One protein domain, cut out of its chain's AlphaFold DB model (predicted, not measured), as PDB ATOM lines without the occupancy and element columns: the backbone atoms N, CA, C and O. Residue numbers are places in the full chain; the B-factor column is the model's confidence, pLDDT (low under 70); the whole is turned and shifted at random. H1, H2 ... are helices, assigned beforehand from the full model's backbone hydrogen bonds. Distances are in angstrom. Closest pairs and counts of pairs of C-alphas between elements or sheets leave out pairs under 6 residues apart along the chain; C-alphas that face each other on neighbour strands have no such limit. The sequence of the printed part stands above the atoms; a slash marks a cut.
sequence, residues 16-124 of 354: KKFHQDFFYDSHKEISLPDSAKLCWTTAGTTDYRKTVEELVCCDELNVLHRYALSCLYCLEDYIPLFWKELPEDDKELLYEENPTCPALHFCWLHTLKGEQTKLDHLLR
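What this domain is: This is residues 16 to 124 of the 354 residues of an uncharacterized protein of Araneus ventricosus (UniProt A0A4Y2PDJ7). Helix H3 is the core, and H2 and H4 each pack side by side with it, running opposite ways to it; the centres of the three helices make an open triangle with H3 at its corner, and H2 and H4 are apart from each other. At the end of H3, H6 meets it at a corner, and H7 folds back along H6, while the short helices H1 and H5 lie near H3 and a long loop, residues 24 to 47, reaches the end of the domain opposite H7. The printed part has 109 residues with seven named helices, H1 to H7 in that order, and no named strand; the class is all helix, though under half of the residues, 54, are in named elements. The whole is compact, with a radius of gyration of the C-alphas of 15.0 A and spans of 43 by 33 by 25 A.

Where its parts are: H1, residues 20 to 23, begins with C-alpha 20 at (134.452, 97.921, 135.223) and is 5.2 A long. After residues 24 to 47, H2 takes residues 48 to 57 and is 14.3 A long. H3, residues 63 to 72, measures 14.1 A, from C-alpha 63 at (144.177, 85.250, 127.881). H4, residues 79 to 85, measures 10.2 A, and H5, residues 88 to 93, measures 8.9 A. H6, residues 104 to 113, measures 14.5 A. H7, residues 116 to 122, measures 10.0 A and ends with C-alpha 122 at (119.432, 80.241, 122.503).

How they stand to each other: H3 is the hub, touching three helices. H2 and H3 form a helical hairpin at a shallow tilt of 22 degrees, opposite ways; their closest C-alphas, of Val 56 and Arg 66, are 5.0 A apart. H3 and H4 form another, at a shallow tilt of 12 degrees, opposite ways, with the C-alphas of Tyr 67 and Phe 82 closest at 5.4 A. H2 and H4 are apart. H6 touches H3 about perpendicular, at 79 degrees, with the C-alphas of Cys 71 and His 105 closest at 5.0 A. H6 and H7 form a helical hairpin at a shallow tilt of 25 degrees, opposite ways, with the C-alphas of His 110 and Leu 119 closest at 6.6 A. H1 is close to H3 but not clearly touching, the C-alphas of Phe 22 and His 65 being closest at 7.0 A. H5 is also close to H3 but not clearly touching, with the C-alphas of Leu 64 and Asp 90 closest at 7.0 A. In H2 to H7 every O i to N i+4 pair is within hydrogen-bond range; H1 is too short for such a pair.

The domain as a whole: The two C-alphas farthest apart, of Gly 44 and Thr 117, are 43.7 A apart. The printed part has no cut. The link from H1 to H2, 24 residues, is long; in it residues 24 to 25 pair with residues 28 to 29, antiparallel. The mean pLDDT of the printed part is 77.3; residues 21 to 36, 95 to 102 and 124 are under 70.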
ATOM      1  N   LYS A  16     136.350 103.633 131.796       76.56
ATOM      2  CA  LYS A  16     136.549 102.798 132.992       76.56
ATOM      3  C   LYS A  16     135.249 102.191 133.502       76.56
ATOM      4  O   LYS A  16     135.230 101.026 133.875       76.56
ATOM      5  N   LYS A  17     134.175 102.980 133.516       75.44
ATOM      6  CA  LYS A  17     132.863 102.551 134.002       75.44
ATOM      7  C   LYS A  17     132.255 101.460 133.123       75.44
ATOM      8  O   LYS A  17     131.712 100.507 133.661       75.44
ATOM      9  N   PHE A  18     132.378 101.581 131.800       77.50
ATOM     10  CA  PHE A  18     131.862 100.576 130.865       77.50
ATOM     11  C   PHE A  18     132.550  99.216 131.021       77.50
ATOM     12  O   PHE A  18     131.912  98.179 130.913       77.50
ATOM     13  N   HIS A  19     133.850  99.226 131.301       78.94
ATOM     14  CA  HIS A  19     134.644  98.005 131.410       78.94
ATOM     15  C   HIS A  19     134.863  97.550 132.847       78.94
ATOM     16  O   HIS A  19     135.690  96.673 133.085       78.94
ATOM     17  N   GLN A  20     134.178  98.163 133.814       71.06
ATOM     18  CA  GLN A  20     134.452  97.921 135.223       71.06
ATOM     19  C   GLN A  20     134.323  96.432 135.554       71.06
ATOM     20  O   GLN A  20     135.209  95.900 136.212       71.06
ATOM     21  N   ASP A  21     133.314  95.755 135.005       62.97
ATOM     22  CA  ASP A  21     133.062  94.327 135.227       62.97
ATOM     23  C   ASP A  21     134.161  93.415 134.646       62.97
ATOM     24  O   ASP A  21     134.412  92.343 135.185       62.97
ATOM     25  N   PHE A  22     134.883  93.857 133.610       61.31
ATOM     26  CA  PHE A  22     136.014  93.118 133.023       61.31
ATOM     27  C   PHE A  22     137.336  93.352 133.763       61.31
ATOM     28  O   PHE A  22     138.288  92.594 133.598       61.31
ATOM     29  N   PHE A  23     137.411  94.418 134.561       58.81
ATOM     30  CA  PHE A  23     138.611  94.808 135.303       58.81
ATOM     31  C   PHE A  23     138.483  94.594 136.819       58.81
ATOM     32  O   PHE A  23     139.423  94.894 137.562       58.81
ATOM     33  N   TYR A  24     137.346  94.060 137.277       52.62
ATOM     34  CA  TYR A  24     137.069  93.705 138.669       52.62
ATOM     35  C   TYR A  24     137.195  92.192 138.887       52.62
ATOM     36  O   TYR A  24     136.233  91.512 139.231       52.62
ATOM     37  N   ASP A  25     138.402  91.652 138.727       46.16
ATOM     38  CA  ASP A  25     138.679  90.316 139.249       46.16
ATOM     39  C   ASP A  25     138.992  90.416 140.753       46.16
ATOM     40  O   ASP A  25     139.749  91.280 141.211       46.16
ATOM     41  N   SER A  26     138.322  89.562 141.523       44.56
ATOM     42  CA  SER A  26     138.474  89.306 142.958       44.56
ATOM     43  C   SER A  26     139.662  90.023 143.648       44.56
ATOM     44  O   SER A  26     140.792  89.548 143.722       44.56
ATOM     45  N   HIS A  27     139.370  91.189 144.238       38.09
ATOM     46  CA  HIS A  27     140.231  91.953 145.160       38.09
ATOM     47  C   HIS A  27     141.460  92.701 144.605       38.09
ATOM     48  O   HIS A  27     142.218  93.250 145.413       38.09
ATOM     49  N   LYS A  28     141.645  92.832 143.288       42.56
ATOM     50  CA  LYS A  28     142.618  93.791 142.731       42.56
ATOM     51  C   LYS A  28     141.986  94.574 141.591       42.56
ATOM     52  O   LYS A  28     141.636  93.997 140.573       42.56
ATOM     53  N   GLU A  29     141.871  95.891 141.762       45.94
ATOM     54  CA  GLU A  29     141.616  96.796 140.640       45.94
ATOM     55  C   GLU A  29     142.714  96.523 139.608       45.94
ATOM     56  O   GLU A  29     143.894  96.754 139.890       45.94
ATOM     57  N   ILE A  30     142.352  95.962 138.450       47.38
ATOM     58  CA  ILE A  30     143.264  95.944 137.314       47.38
ATOM     59  C   ILE A  30     143.398  97.413 136.928       47.38
ATOM     60  O   ILE A  30     142.552  97.983 136.239       47.38
ATOM     61  N   SER A  31     144.438  98.068 137.444       52.34
ATOM     62  CA  SER A  31     144.896  99.319 136.870       52.34
ATOM     63  C   SER A  31     145.114  99.026 135.394       52.34
ATOM     64  O   SER A  31     145.839  98.077 135.087       52.34
ATOM     65  N   LEU A  32     144.470  99.798 134.507       55.91
ATOM     66  CA  LEU A  32     144.859  99.850 133.096       55.91
ATOM     67  C   LEU A  32     146.386  99.755 133.063       55.91
ATOM     68  O   LEU A  32     147.010 100.552 133.774       55.91
ATOM     69  N   PRO A  33     146.962  98.775 132.342       55.06
ATOM     70  CA  PRO A  33     148.394  98.718 132.114       55.06
ATOM     71  C   PRO A  33     148.946 100.130 131.941       55.06
ATOM     72  O   PRO A  33     148.372 100.900 131.168       55.06
ATOM     73  N   ASP A  34     150.039 100.498 132.614       52.97
ATOM     74  CA  ASP A  34     150.678 101.806 132.371       52.97
ATOM     75  C   ASP A  34     151.032 101.974 130.870       52.97
ATOM     76  O   ASP A  34     151.227 103.086 130.371       52.97
ATOM     77  N   SER A  35     151.091 100.852 130.141       49.03
ATOM     78  CA  SER A  35     151.275 100.734 128.696       49.03
ATOM     79  C   SER A  35     149.997 100.877 127.851       49.03
ATOM     80  O   SER A  35     150.114 101.253 126.683       49.03
ATOM     81  N   ALA A  36     148.801 100.633 128.401       59.72
ATOM     82  CA  ALA A  36     147.534 100.715 127.678       59.72
ATOM     83  C   ALA A  36     147.151 102.180 127.468       59.72
ATOM     84  O   ALA A  36     146.618 102.866 128.346       59.72
ATOM     85  N   LYS A  37     147.448 102.674 126.269       78.38
ATOM     86  CA  LYS A  37     147.117 104.034 125.871       78.38
ATOM     87  C   LYS A  37     145.686 104.064 125.366       78.38
ATOM     88  O   LYS A  37     145.311 103.338 124.456       78.38
ATOM     89  N   LEU A  38     144.886 104.958 125.942       82.69
ATOM     90  CA  LEU A  38     143.607 105.302 125.338       82.69
ATOM     91  C   LEU A  38     143.869 105.921 123.966       82.69
ATOM     92  O   LEU A  38     144.596 106.915 123.848       82.69
ATOM     93  N   CYS A  39     143.268 105.329 122.943       87.56
ATOM     94  CA  CYS A  39     143.253 105.885 121.604       87.56
ATOM     95  C   CYS A  39     142.192 106.983 121.541       87.56
ATOM     96  O   CYS A  39     141.069 106.791 121.997       87.56
ATOM     97  N   TRP A  40     142.531 108.131 120.958       84.50
ATOM     98  CA  TRP A  40     141.618 109.271 120.838       84.50
ATOM     99  C   TRP A  40     141.188 109.468 119.384       84.50
ATOM    100  O   TRP A  40     142.000 109.361 118.462       84.50
ATOM    101  N   THR A  41     139.915 109.792 119.176       85.06
ATOM    102  CA  THR A  41     139.384 110.201 117.875       85.06
ATOM    103  C   THR A  41     139.762 111.653 117.569       85.06
ATOM    104  O   THR A  41     140.128 112.433 118.452       85.06
ATOM    105  N   THR A  42     139.605 112.072 116.311       81.88
ATOM    106  CA  THR A  42     139.774 113.484 115.922       81.88
ATOM    107  C   THR A  42     138.736 114.412 116.558       81.88
ATOM    108  O   THR A  42     138.949 115.620 116.587       81.88
ATOM    109  N   ALA A  43     137.627 113.861 117.066       77.06
ATOM    110  CA  ALA A  43     136.597 114.592 117.798       77.06
ATOM    111  C   ALA A  43     136.926 114.754 119.295       77.06
ATOM    112  O   ALA A  43     136.178 115.410 120.014       77.06
ATOM    113  N   GLY A  44     138.040 114.184 119.773       76.25
ATOM    114  CA  GLY A  44     138.443 114.261 121.179       76.25
ATOM    115  C   GLY A  44     137.705 113.288 122.101       76.25
ATOM    116  O   GLY A  44     137.744 113.474 123.313       76.25
ATOM    117  N   THR A  45     137.057 112.263 121.545       81.81
ATOM    118  CA  THR A  45     136.452 111.144 122.289       81.81
ATOM    119  C   THR A  45     137.370 109.924 122.278       81.81
ATOM    120  O   THR A  45     138.288 109.848 121.456       81.81
ATOM    121  N   THR A  46     137.143 108.959 123.168       84.25
ATOM    122  CA  THR A  46     137.927 107.710 123.155       84.25
ATOM    123  C   THR A  46     137.498 106.822 121.977       84.25
ATOM    124  O   THR A  46     136.311 106.590 121.760       84.25
ATOM    125  N   ASP A  47     138.457 106.304 121.210       88.94
ATOM    126  CA  ASP A  47     138.244 105.272 120.191       88.94
ATOM    127  C   ASP A  47     138.258 103.909 120.885       88.94
ATOM    128  O   ASP A  47     139.314 103.328 121.154       88.94
ATOM    129  N   TYR A  48     137.063 103.440 121.240       88.12
ATOM    130  CA  TYR A  48     136.889 102.262 122.077       88.12
ATOM    131  C   TYR A  48     137.478 101.006 121.425       88.12
ATOM    132  O   TYR A  48     138.212 100.247 122.059       88.12
ATOM    133  N   ARG A  49     137.219 100.835 120.126       90.50
ATOM    134  CA  ARG A  49     137.696  99.689 119.356       90.50
ATOM    135  C   ARG A  49     139.217  99.656 119.287       90.50
ATOM    136  O   ARG A  49     139.802  98.646 119.657       90.50
ATOM    137  N   LYS A  50     139.857 100.754 118.866       90.62
ATOM    138  CA  LYS A  50     141.327 100.798 118.770       90.62
ATOM    139  C   LYS A  50     141.998 100.653 120.125       90.62
ATOM    140  O   LYS A  50     143.022  99.992 120.227       90.62
ATOM    141  N   THR A  51     141.404 101.238 121.163       89.75
ATOM    142  CA  THR A  51     141.906 101.091 122.531       89.75
ATOM    143  C   THR A  51     141.893  99.625 122.959       89.75
ATOM    144  O   THR A  51     142.882  99.152 123.512       89.75
ATOM    145  N   VAL A  52     140.812  98.884 122.682       89.88
ATOM    146  CA  VAL A  52     140.779  97.439 122.956       89.88
ATOM    147  C   VAL A  52     141.748  96.674 122.069       89.88
ATOM    148  O   VAL A  52     142.433  95.805 122.588       89.88
ATOM    149  N   GLU A  53     141.851  96.990 120.778       91.50
ATOM    150  CA  GLU A  53     142.817  96.349 119.873       91.50
ATOM    151  C   GLU A  53     144.257  96.483 120.399       91.50
ATOM    152  O   GLU A  53     144.976  95.486 120.458       91.50
ATOM    153  N   GLU A  54     144.666  97.673 120.856       89.00
ATOM    154  CA  GLU A  54     145.971  97.861 121.505       89.00
ATOM    155  C   GLU A  54     146.069  97.054 122.805       89.00
ATOM    156  O   GLU A  54     147.054  96.350 123.024       89.00
ATOM    157  N   LEU A  55     145.029  97.102 123.639       86.81
ATOM    158  CA  LEU A  55     145.006  96.461 124.949       86.81
ATOM    159  C   LEU A  55     145.067  94.925 124.876       86.81
ATOM    160  O   LEU A  55     145.780  94.317 125.670       86.81
ATOM    161  N   VAL A  56     144.359  94.285 123.941       88.75
ATOM    162  CA  VAL A  56     144.421  92.821 123.766       88.75
ATOM    163  C   VAL A  56     145.749  92.372 123.157       88.75
ATOM    164  O   VAL A  56     146.151  91.223 123.336       88.75
ATOM    165  N   CYS A  57     146.455  93.274 122.471       86.94
ATOM    166  CA  CYS A  57     147.815  93.035 121.998       86.94
ATOM    167  C   CYS A  57     148.874  93.274 123.087       86.94
ATOM    168  O   CYS A  57     150.016  92.847 122.919       86.94
ATOM    169  N   CYS A  58     148.536  93.947 124.192       79.50
ATOM    170  CA  CYS A  58     149.440  94.103 125.326       79.50
ATOM    171  C   CYS A  58     149.514  92.798 126.122       79.50
ATOM    172  O   CYS A  58     148.494  92.261 126.555       79.50
ATOM    173  N   ASP A  59     150.731  92.320 126.400       75.75
ATOM    174  CA  ASP A  59     150.928  91.045 127.097       75.75
ATOM    175  C   ASP A  59     150.548  91.044 128.597       75.75
ATOM    176  O   ASP A  59     150.792  90.083 129.324       75.75
ATOM    177  N   GLU A  60     149.928  92.124 129.069       77.25
ATOM    178  CA  GLU A  60     149.627  92.376 130.479       77.25
ATOM    179  C   GLU A  60     148.265  91.827 130.928       77.25
ATOM    180  O   GLU A  60     148.073  91.560 132.115       77.25
ATOM    181  N   LEU A  61     147.320  91.621 130.005       78.56
ATOM    182  CA  LEU A  61     146.043  90.976 130.318       78.56
ATOM    183  C   LEU A  61     146.161  89.452 130.248       78.56
ATOM    184  O   LEU A  61     146.868  88.919 129.393       78.56
ATOM    185  N   ASN A  62     145.424  88.735 131.100       84.00
ATOM    186  CA  ASN A  62     145.298  87.284 130.961       84.00
ATOM    187  C   ASN A  62     144.546  86.925 129.657       84.00
ATOM    188  O   ASN A  62     143.810  87.741 129.092       84.00
ATOM    189  N   VAL A  63     144.744  85.702 129.164       88.44
ATOM    190  CA  VAL A  63     144.177  85.250 127.881       88.44
ATOM    191  C   VAL A  63     142.643  85.259 127.906       88.44
ATOM    192  O   VAL A  63     142.020  85.621 126.909       88.44
ATOM    193  N   LEU A  64     142.032  84.951 129.056       85.00
ATOM    194  CA  LEU A  64     140.581  84.982 129.250       85.00
ATOM    195  C   LEU A  64     139.990  86.382 129.026       85.00
ATOM    196  O   LEU A  64     139.046  86.540 128.253       85.00
ATOM    197  N   HIS A  65     140.574  87.417 129.629       84.31
ATOM    198  CA  HIS A  65     140.152  88.806 129.463       84.31
ATOM    199  C   HIS A  65     140.398  89.296 128.035       84.31
ATOM    200  O   HIS A  65     139.545  89.985 127.478       84.31
ATOM    201  N   ARG A  66     141.516  88.910 127.400       88.81
ATOM    202  CA  ARG A  66     141.761  89.233 125.981       88.81
ATOM    203  C   ARG A  66     140.711  88.608 125.071       88.81
ATOM    204  O   ARG A  66     140.205  89.287 124.177       88.81
ATOM    205  N   TYR A  67     140.345  87.349 125.316       89.00
ATOM    206  CA  TYR A  67     139.265  86.675 124.599       89.00
ATOM    207  C   TYR A  67     137.923  87.386 124.817       89.00
ATOM    208  O   TYR A  67     137.265  87.758 123.846       89.00
ATOM    209  N   ALA A  68     137.545  87.646 126.072       86.69
ATOM    210  CA  ALA A  68     136.281  88.294 126.416       86.69
ATOM    211  C   ALA A  68     136.157  89.698 125.795       86.69
ATOM    212  O   ALA A  68     135.140  90.005 125.172       86.69
ATOM    213  N   LEU A  69     137.209  90.520 125.884       89.06
ATOM    214  CA  LEU A  69     137.262  91.838 125.246       89.06
ATOM    215  C   LEU A  69     137.202  91.740 123.717       89.06
ATOM    216  O   LEU A  69     136.492  92.520 123.086       89.06
ATOM    217  N   SER A  70     137.892  90.768 123.116       92.12
ATOM    218  CA  SER A  70     137.844  90.563 121.661       92.12
ATOM    219  C   SER A  70     136.432  90.216 121.192       92.12
ATOM    220  O   SER A  70     135.973  90.746 120.184       92.12
ATOM    221  N   CYS A  71     135.715  89.386 121.950       90.81
ATOM    222  CA  CYS A  71     134.313  89.065 121.701       90.81
ATOM    223  C   CYS A  71     133.400  90.290 121.859       90.81
ATOM    224  O   CYS A  71     132.573  90.552 120.983       90.81
ATOM    225  N   LEU A  72     133.582  91.059 122.940       89.19
ATOM    226  CA  LEU A  72     132.810  92.268 123.239       89.19
ATOM    227  C   LEU A  72     132.965  93.342 122.151       89.19
ATOM    228  O   LEU A  72     132.006  94.041 121.842       89.19
ATOM    229  N   TYR A  73     134.153  93.460 121.560       91.50
ATOM    230  CA  TYR A  73     134.464  94.441 120.516       91.50
ATOM    231  C   TYR A  73     134.434  93.882 119.092       91.50
ATOM    232  O   TYR A  73     134.797  94.582 118.146       91.50
ATOM    233  N   CYS A  74     133.980  92.637 118.934       93.50
ATOM    234  CA  CYS A  74     133.859  91.956 117.647       93.50
ATOM    235  C   CYS A  74     135.171  91.949 116.836       93.50
ATOM    236  O   CYS A  74     135.182  92.156 115.620       93.50
ATOM    237  N   LEU A  75     136.293  91.707 117.515       93.50
ATOM    238  CA  LEU A  75     137.624  91.604 116.922       93.50
ATOM    239  C   LEU A  75     137.824  90.220 116.275       93.50
ATOM    240  O   LEU A  75     138.608  89.406 116.762       93.50
ATOM    241  N   GLU A  76     137.091  89.944 115.189       91.06
ATOM    242  CA  GLU A  76     136.994  88.618 114.541       91.06
ATOM    243  C   GLU A  76     138.340  87.948 114.244       91.06
ATOM    244  O   GLU A  76     138.444  86.731 114.370       91.06
ATOM    245  N   ASP A  77     139.376  88.712 113.903       92.69
ATOM    246  CA  ASP A  77     140.700  88.155 113.603       92.69
ATOM    247  C   ASP A  77     141.422  87.627 114.857       92.69
ATOM    248  O   ASP A  77     142.218  86.689 114.780       92.69
ATOM    249  N   TYR A  78     141.123  88.200 116.024       92.62
ATOM    250  CA  TYR A  78     141.763  87.871 117.299       92.62
ATOM    251  C   TYR A  78     141.008  86.789 118.076       92.62
ATOM    252  O   TYR A  78     141.628  85.982 118.770       92.62
ATOM    253  N   ILE A  79     139.681  86.725 117.926       93.06
ATOM    254  CA  ILE A  79     138.820  85.774 118.647       93.06
ATOM    255  C   ILE A  79     139.301  84.309 118.475       93.06
ATOM    256  O   ILE A  79     139.511  83.638 119.488       93.06
ATOM    257  N   PRO A  80     139.575  83.788 117.255       92.44
ATOM    258  CA  PRO A  80     140.071  82.423 117.075       92.44
ATOM    259  C   PRO A  80     141.485  82.197 117.619       92.44
ATOM    260  O   PRO A  80     141.845  81.054 117.906       92.44
ATOM    261  N   LEU A  81     142.308  83.249 117.694       93.12
ATOM    262  CA  LEU A  81     143.677  83.163 118.203       93.12
ATOM    263  C   LEU A  81     143.650  82.960 119.717       93.12
ATOM    264  O   LEU A  81     144.166  81.953 120.202       93.12
ATOM    265  N   PHE A  82     142.951  83.839 120.436       91.69
ATOM    266  CA  PHE A  82     142.838  83.739 121.888       91.69
ATOM    267  C   PHE A  82     142.046  82.508 122.327       91.69
ATOM    268  O   PHE A  82     142.412  81.872 123.309       91.69
ATOM    269  N   TRP A  83     141.036  82.085 121.558       90.50
ATOM    270  CA  TRP A  83     140.325  80.833 121.835       90.50
ATOM    271  C   TRP A  83     141.247  79.601 121.842       90.50
ATOM    272  O   TRP A  83     141.076  78.686 122.648       90.50
ATOM    273  N   LYS A  84     142.236  79.555 120.938       91.19
ATOM    274  CA  LYS A  84     143.209  78.450 120.878       91.19
ATOM    275  C   LYS A  84     144.195  78.480 122.039       91.19
ATOM    276  O   LYS A  84     144.639  77.418 122.464       91.19
ATOM    277  N   GLU A  85     144.544  79.672 122.507       91.62
ATOM    278  CA  GLU A  85     145.489  79.887 123.603       91.62
ATOM    279  C   GLU A  85     144.854  79.667 124.985       91.62
ATOM    280  O   GLU A  85     145.557  79.353 125.943       91.62
ATOM    281  N   LEU A  86     143.527  79.794 125.086       89.56
ATOM    282  CA  LEU A  86     142.803  79.691 126.346       89.56
ATOM    283  C   LEU A  86     142.979  78.293 126.996       89.56
ATOM    284  O   LEU A  86     142.805  77.281 126.302       89.56
ATOM    285  N   PRO A  87     143.298  78.213 128.305       89.56
ATOM    286  CA  PRO A  87     143.326  76.955 129.058       89.56
ATOM    287  C   PRO A  87     141.976  76.230 129.037       89.56
ATOM    288  O   PRO A  87     140.930  76.869 128.969       89.56
ATOM    289  N   GLU A  88     141.975  74.896 129.123       86.88
ATOM    290  CA  GLU A  88     140.718  74.125 129.119       86.88
ATOM    291  C   GLU A  88     139.833  74.436 130.334       86.88
ATOM    292  O   GLU A  88     138.631  74.602 130.158       86.88
ATOM    293  N   ASP A  89     140.415  74.631 131.523       83.62
ATOM    294  CA  ASP A  89     139.668  75.014 132.732       83.62
ATOM    295  C   ASP A  89     138.904  76.341 132.533       83.62
ATOM    296  O   ASP A  89     137.742  76.471 132.913       83.62
ATOM    297  N   ASP A  90     139.522  77.315 131.856       81.75
ATOM    298  CA  ASP A  90     138.885  78.598 131.536       81.75
ATOM    299  C   ASP A  90     137.799  78.439 130.461       81.75
ATOM    300  O   ASP A  90     136.776  79.120 130.498       81.75
ATOM    301  N   LYS A  91     137.980  77.517 129.504       82.88
ATOM    302  CA  LYS A  91     136.936  77.186 128.521       82.88
ATOM    303  C   LYS A  91     135.715  76.572 129.195       82.88
ATOM    304  O   LYS A  91     134.606  76.871 128.766       82.88
ATOM    305  N   GLU A  92     135.906  75.734 130.215       79.12
ATOM    306  CA  GLU A  92     134.814  75.144 130.999       79.12
ATOM    307  C   GLU A  92     133.991  76.215 131.724       79.12
ATOM    308  O   GLU A  92     132.765  76.178 131.643       79.12
ATOM    309  N   LEU A  93     134.633  77.231 132.312       73.50
ATOM    310  CA  LEU A  93     133.928  78.365 132.931       73.50
ATOM    311  C   LEU A  93     133.036  79.116 131.934       73.50
ATOM    312  O   LEU A  93     131.912  79.489 132.264       73.50
ATOM    313  N   LEU A  94     133.505  79.282 130.694       72.12
ATOM    314  CA  LEU A  94     132.718  79.900 129.625       72.12
ATOM    315  C   LEU A  94     131.527  79.034 129.178       72.12
ATOM    316  O   LEU A  94     130.636  79.548 128.515       72.12
ATOM    317  N   TYR A  95     131.479  77.739 129.512       68.25
ATOM    318  CA  TYR A  95     130.340  76.865 129.199       68.25
ATOM    319  C   TYR A  95     129.225  76.898 130.243       68.25
ATOM    320  O   TYR A  95     128.101  76.504 129.925       68.25
ATOM    321  N   GLU A  96     129.517  77.336 131.467       63.88
ATOM    322  CA  GLU A  96     128.562  77.321 132.579       63.88
ATOM    323  C   GLU A  96     127.649  78.560 132.622       63.88
ATOM    324  O   GLU A  96     126.774  78.650 133.489       63.88
ATOM    325  N   GLU A  97     127.803  79.506 131.687       58.22
ATOM    326  CA  GLU A  97     126.961  80.701 131.636       58.22
ATOM    327  C   GLU A  97     125.474  80.381 131.407       58.22
ATOM    328  O   GLU A  97     125.075  79.483 130.660       58.22
ATOM    329  N   ASN A  98     124.631  81.143 132.106       53.50
ATOM    330  CA  ASN A  98     123.197  80.922 132.211       53.50
ATOM    331  C   ASN A  98     122.507  81.057 130.831       53.50
ATOM    332  O   ASN A  98     122.548  82.138 130.240       53.50
ATOM    333  N   PRO A  99     121.807  80.022 130.328       54.62
ATOM    334  CA  PRO A  99     121.280  79.975 128.957       54.62
ATOM    335  C   PRO A  99     120.172  80.993 128.647       54.62
ATOM    336  O   PRO A  99     119.733  81.087 127.503       54.62
ATOM    337  N   THR A 100     119.679  81.728 129.644       51.59
ATOM    338  CA  THR A 100     118.550  82.656 129.492       51.59
ATOM    339  C   THR A 100     118.943  84.001 128.866       51.59
ATOM    340  O   THR A 100     118.065  84.705 128.381       51.59
ATOM    341  N   CYS A 101     120.231  84.373 128.883       56.22
ATOM    342  CA  CYS A 101     120.768  85.571 128.224       56.22
ATOM    343  C   CYS A 101     122.285  85.377 128.023       56.22
ATOM    344  O   CYS A 101     123.064  85.726 128.912       56.22
ATOM    345  N   PRO A 102     122.709  84.708 126.933       64.81
ATOM    346  CA  PRO A 102     124.115  84.376 126.738       64.81
ATOM    347  C   PRO A 102     124.914  85.643 126.431       64.81
ATOM    348  O   PRO A 102     124.499  86.441 125.599       64.81
ATOM    349  N   ALA A 103     126.077  85.832 127.051       75.88
ATOM    350  CA  ALA A 103     126.945  86.942 126.683       75.88
ATOM    351  C   ALA A 103     127.542  86.730 125.276       75.88
ATOM    352  O   ALA A 103     127.691  85.603 124.797       75.88
ATOM    353  N   LEU A 104     127.968  87.807 124.606       81.81
ATOM    354  CA  LEU A 104     128.550  87.722 123.254       81.81
ATOM    355  C   LEU A 104     129.694  86.701 123.144       81.81
ATOM    356  O   LEU A 104     129.806  86.008 122.135       81.81
ATOM    357  N   HIS A 105     130.536  86.581 124.171       78.88
ATOM    358  CA  HIS A 105     131.664  85.649 124.169       78.88
ATOM    359  C   HIS A 105     131.228  84.172 124.147       78.88
ATOM    360  O   HIS A 105     131.931  83.337 123.570       78.88
ATOM    361  N   PHE A 106     130.056  83.869 124.713       79.31
ATOM    362  CA  PHE A 106     129.416  82.558 124.673       79.31
ATOM    363  C   PHE A 106     128.888  82.246 123.269       79.31
ATOM    364  O   PHE A 106     129.062  81.148 122.736       79.31
ATOM    365  N   CYS A 107     128.287  83.232 122.607       81.94
ATOM    366  CA  CYS A 107     127.784  83.041 121.250       81.94
ATOM    367  C   CYS A 107     128.921  82.881 120.232       81.94
ATOM    368  O   CYS A 107     128.889  81.946 119.428       81.94
ATOM    369  N   TRP A 108     129.971  83.709 120.323       85.94
ATOM    370  CA  TRP A 108     131.175  83.581 119.491       85.94
ATOM    371  C   TRP A 108     131.813  82.196 119.594       85.94
ATOM    372  O   TRP A 108     132.240  81.630 118.586       85.94
ATOM    373  N   LEU A 109     131.818  81.615 120.792       84.31
ATOM    374  CA  LEU A 109     132.305  80.264 121.030       84.31
ATOM    375  C   LEU A 109     131.550  79.216 120.197       84.31
ATOM    376  O   LEU A 109     132.165  78.403 119.496       84.31
ATOM    377  N   HIS A 110     130.219  79.238 120.222       82.50
ATOM    378  CA  HIS A 110     129.421  78.299 119.432       82.50
ATOM    379  C   HIS A 110     129.547  78.543 117.925       82.50
ATOM    380  O   HIS A 110     129.588  77.574 117.158       82.50
ATOM    381  N   THR A 111     129.705  79.801 117.498       84.50
ATOM    382  CA  THR A 111     130.009  80.149 116.103       84.50
ATOM    383  C   THR A 111     131.340  79.542 115.650       84.50
ATOM    384  O   THR A 111     131.389  78.908 114.597       84.50
ATOM    385  N   LEU A 112     132.405  79.643 116.457       83.69
ATOM    386  CA  LEU A 112     133.714  79.054 116.140       83.69
ATOM    387  C   LEU A 112     133.674  77.525 116.032       83.69
ATOM    388  O   LEU A 112     134.398  76.942 115.223       83.69
ATOM    389  N   LYS A 113     132.843  76.868 116.846       82.19
ATOM    390  CA  LYS A 113     132.677  75.407 116.826       82.19
ATOM    391  C   LYS A 113     131.746  74.906 115.717       82.19
ATOM    392  O   LYS A 113     131.661  73.697 115.511       82.19
ATOM    393  N   GLY A 114     131.050  75.800 115.010       81.31
ATOM    394  CA  GLY A 114     130.030  75.431 114.026       81.31
ATOM    395  C   GLY A 114     128.777  74.803 114.655       81.31
ATOM    396  O   GLY A 114     128.053  74.065 113.989       81.31
ATOM    397  N   GLU A 115     128.512  75.070 115.938       83.81
ATOM    398  CA  GLU A 115     127.395  74.495 116.702       83.81
ATOM    399  C   GLU A 115     126.094  75.292 116.505       83.81
ATOM    400  O   GLU A 115     125.458  75.738 117.462       83.81
ATOM    401  N   GLN A 116     125.679  75.454 115.245       75.94
ATOM    402  CA  GLN A 116     124.552  76.311 114.864       75.94
ATOM    403  C   GLN A 116     123.241  75.933 115.571       75.94
ATOM    404  O   GLN A 116     122.490  76.803 115.982       75.94
ATOM    405  N   THR A 117     122.990  74.644 115.806       74.44
ATOM    406  CA  THR A 117     121.755  74.168 116.453       74.44
ATOM    407  C   THR A 117     121.617  74.585 117.918       74.44
ATOM    408  O   THR A 117     120.495  74.764 118.392       74.44
ATOM    409  N   LYS A 118     122.730  74.735 118.650       75.56
ATOM    410  CA  LYS A 118     122.705  75.260 120.026       75.56
ATOM    411  C   LYS A 118     122.462  76.760 120.019       75.56
ATOM    412  O   LYS A 118     121.663  77.242 120.814       75.56
ATOM    413  N   LEU A 119     123.104  77.466 119.088       75.12
ATOM    414  CA  LEU A 119     122.888  78.893 118.892       75.12
ATOM    415  C   LEU A 119     121.413  79.157 118.550       75.12
ATOM    416  O   LEU A 119     120.752  79.913 119.245       75.12
ATOM    417  N   ASP A 120     120.840  78.414 117.606       74.94
ATOM    418  CA  ASP A 120     119.429  78.522 117.227       74.94
ATOM    419  C   ASP A 120     118.458  78.256 118.396       74.94
ATOM    420  O   ASP A 120     117.357  78.797 118.425       74.94
ATOM    421  N   HIS A 121     118.825  77.413 119.368       73.69
ATOM    422  CA  HIS A 121     118.017  77.217 120.575       73.69
ATOM    423  C   HIS A 121     118.051  78.448 121.492       73.69
ATOM    424  O   HIS A 121     117.022  78.809 122.059       73.69
ATOM    425  N   LEU A 122     119.219  79.072 121.642       71.44
ATOM    426  CA  LEU A 122     119.432  80.241 122.503       71.44
ATOM    427  C   LEU A 122     118.822  81.517 121.915       71.44
ATOM    428  O   LEU A 122     118.336  82.362 122.653       71.44
ATOM    429  N   LEU A 123     118.814  81.625 120.587       73.31
ATOM    430  CA  LEU A 123     118.313  82.781 119.840       73.31
ATOM    431  C   LEU A 123     116.797  82.749 119.584       73.31
ATOM    432  O   LEU A 123     116.264  83.546 118.802       73.31
ATOM    433  N   ARG A 124     116.082  81.806 120.208       69.69
ATOM    434  CA  ARG A 124     114.619  81.788 120.174       69.69
ATOM    435  C   ARG A 124     114.090  82.890 121.072       69.69
ATOM    436  O   ARG A 124     114.304  82.874 122.280       69.69
TER     437      ARG A 124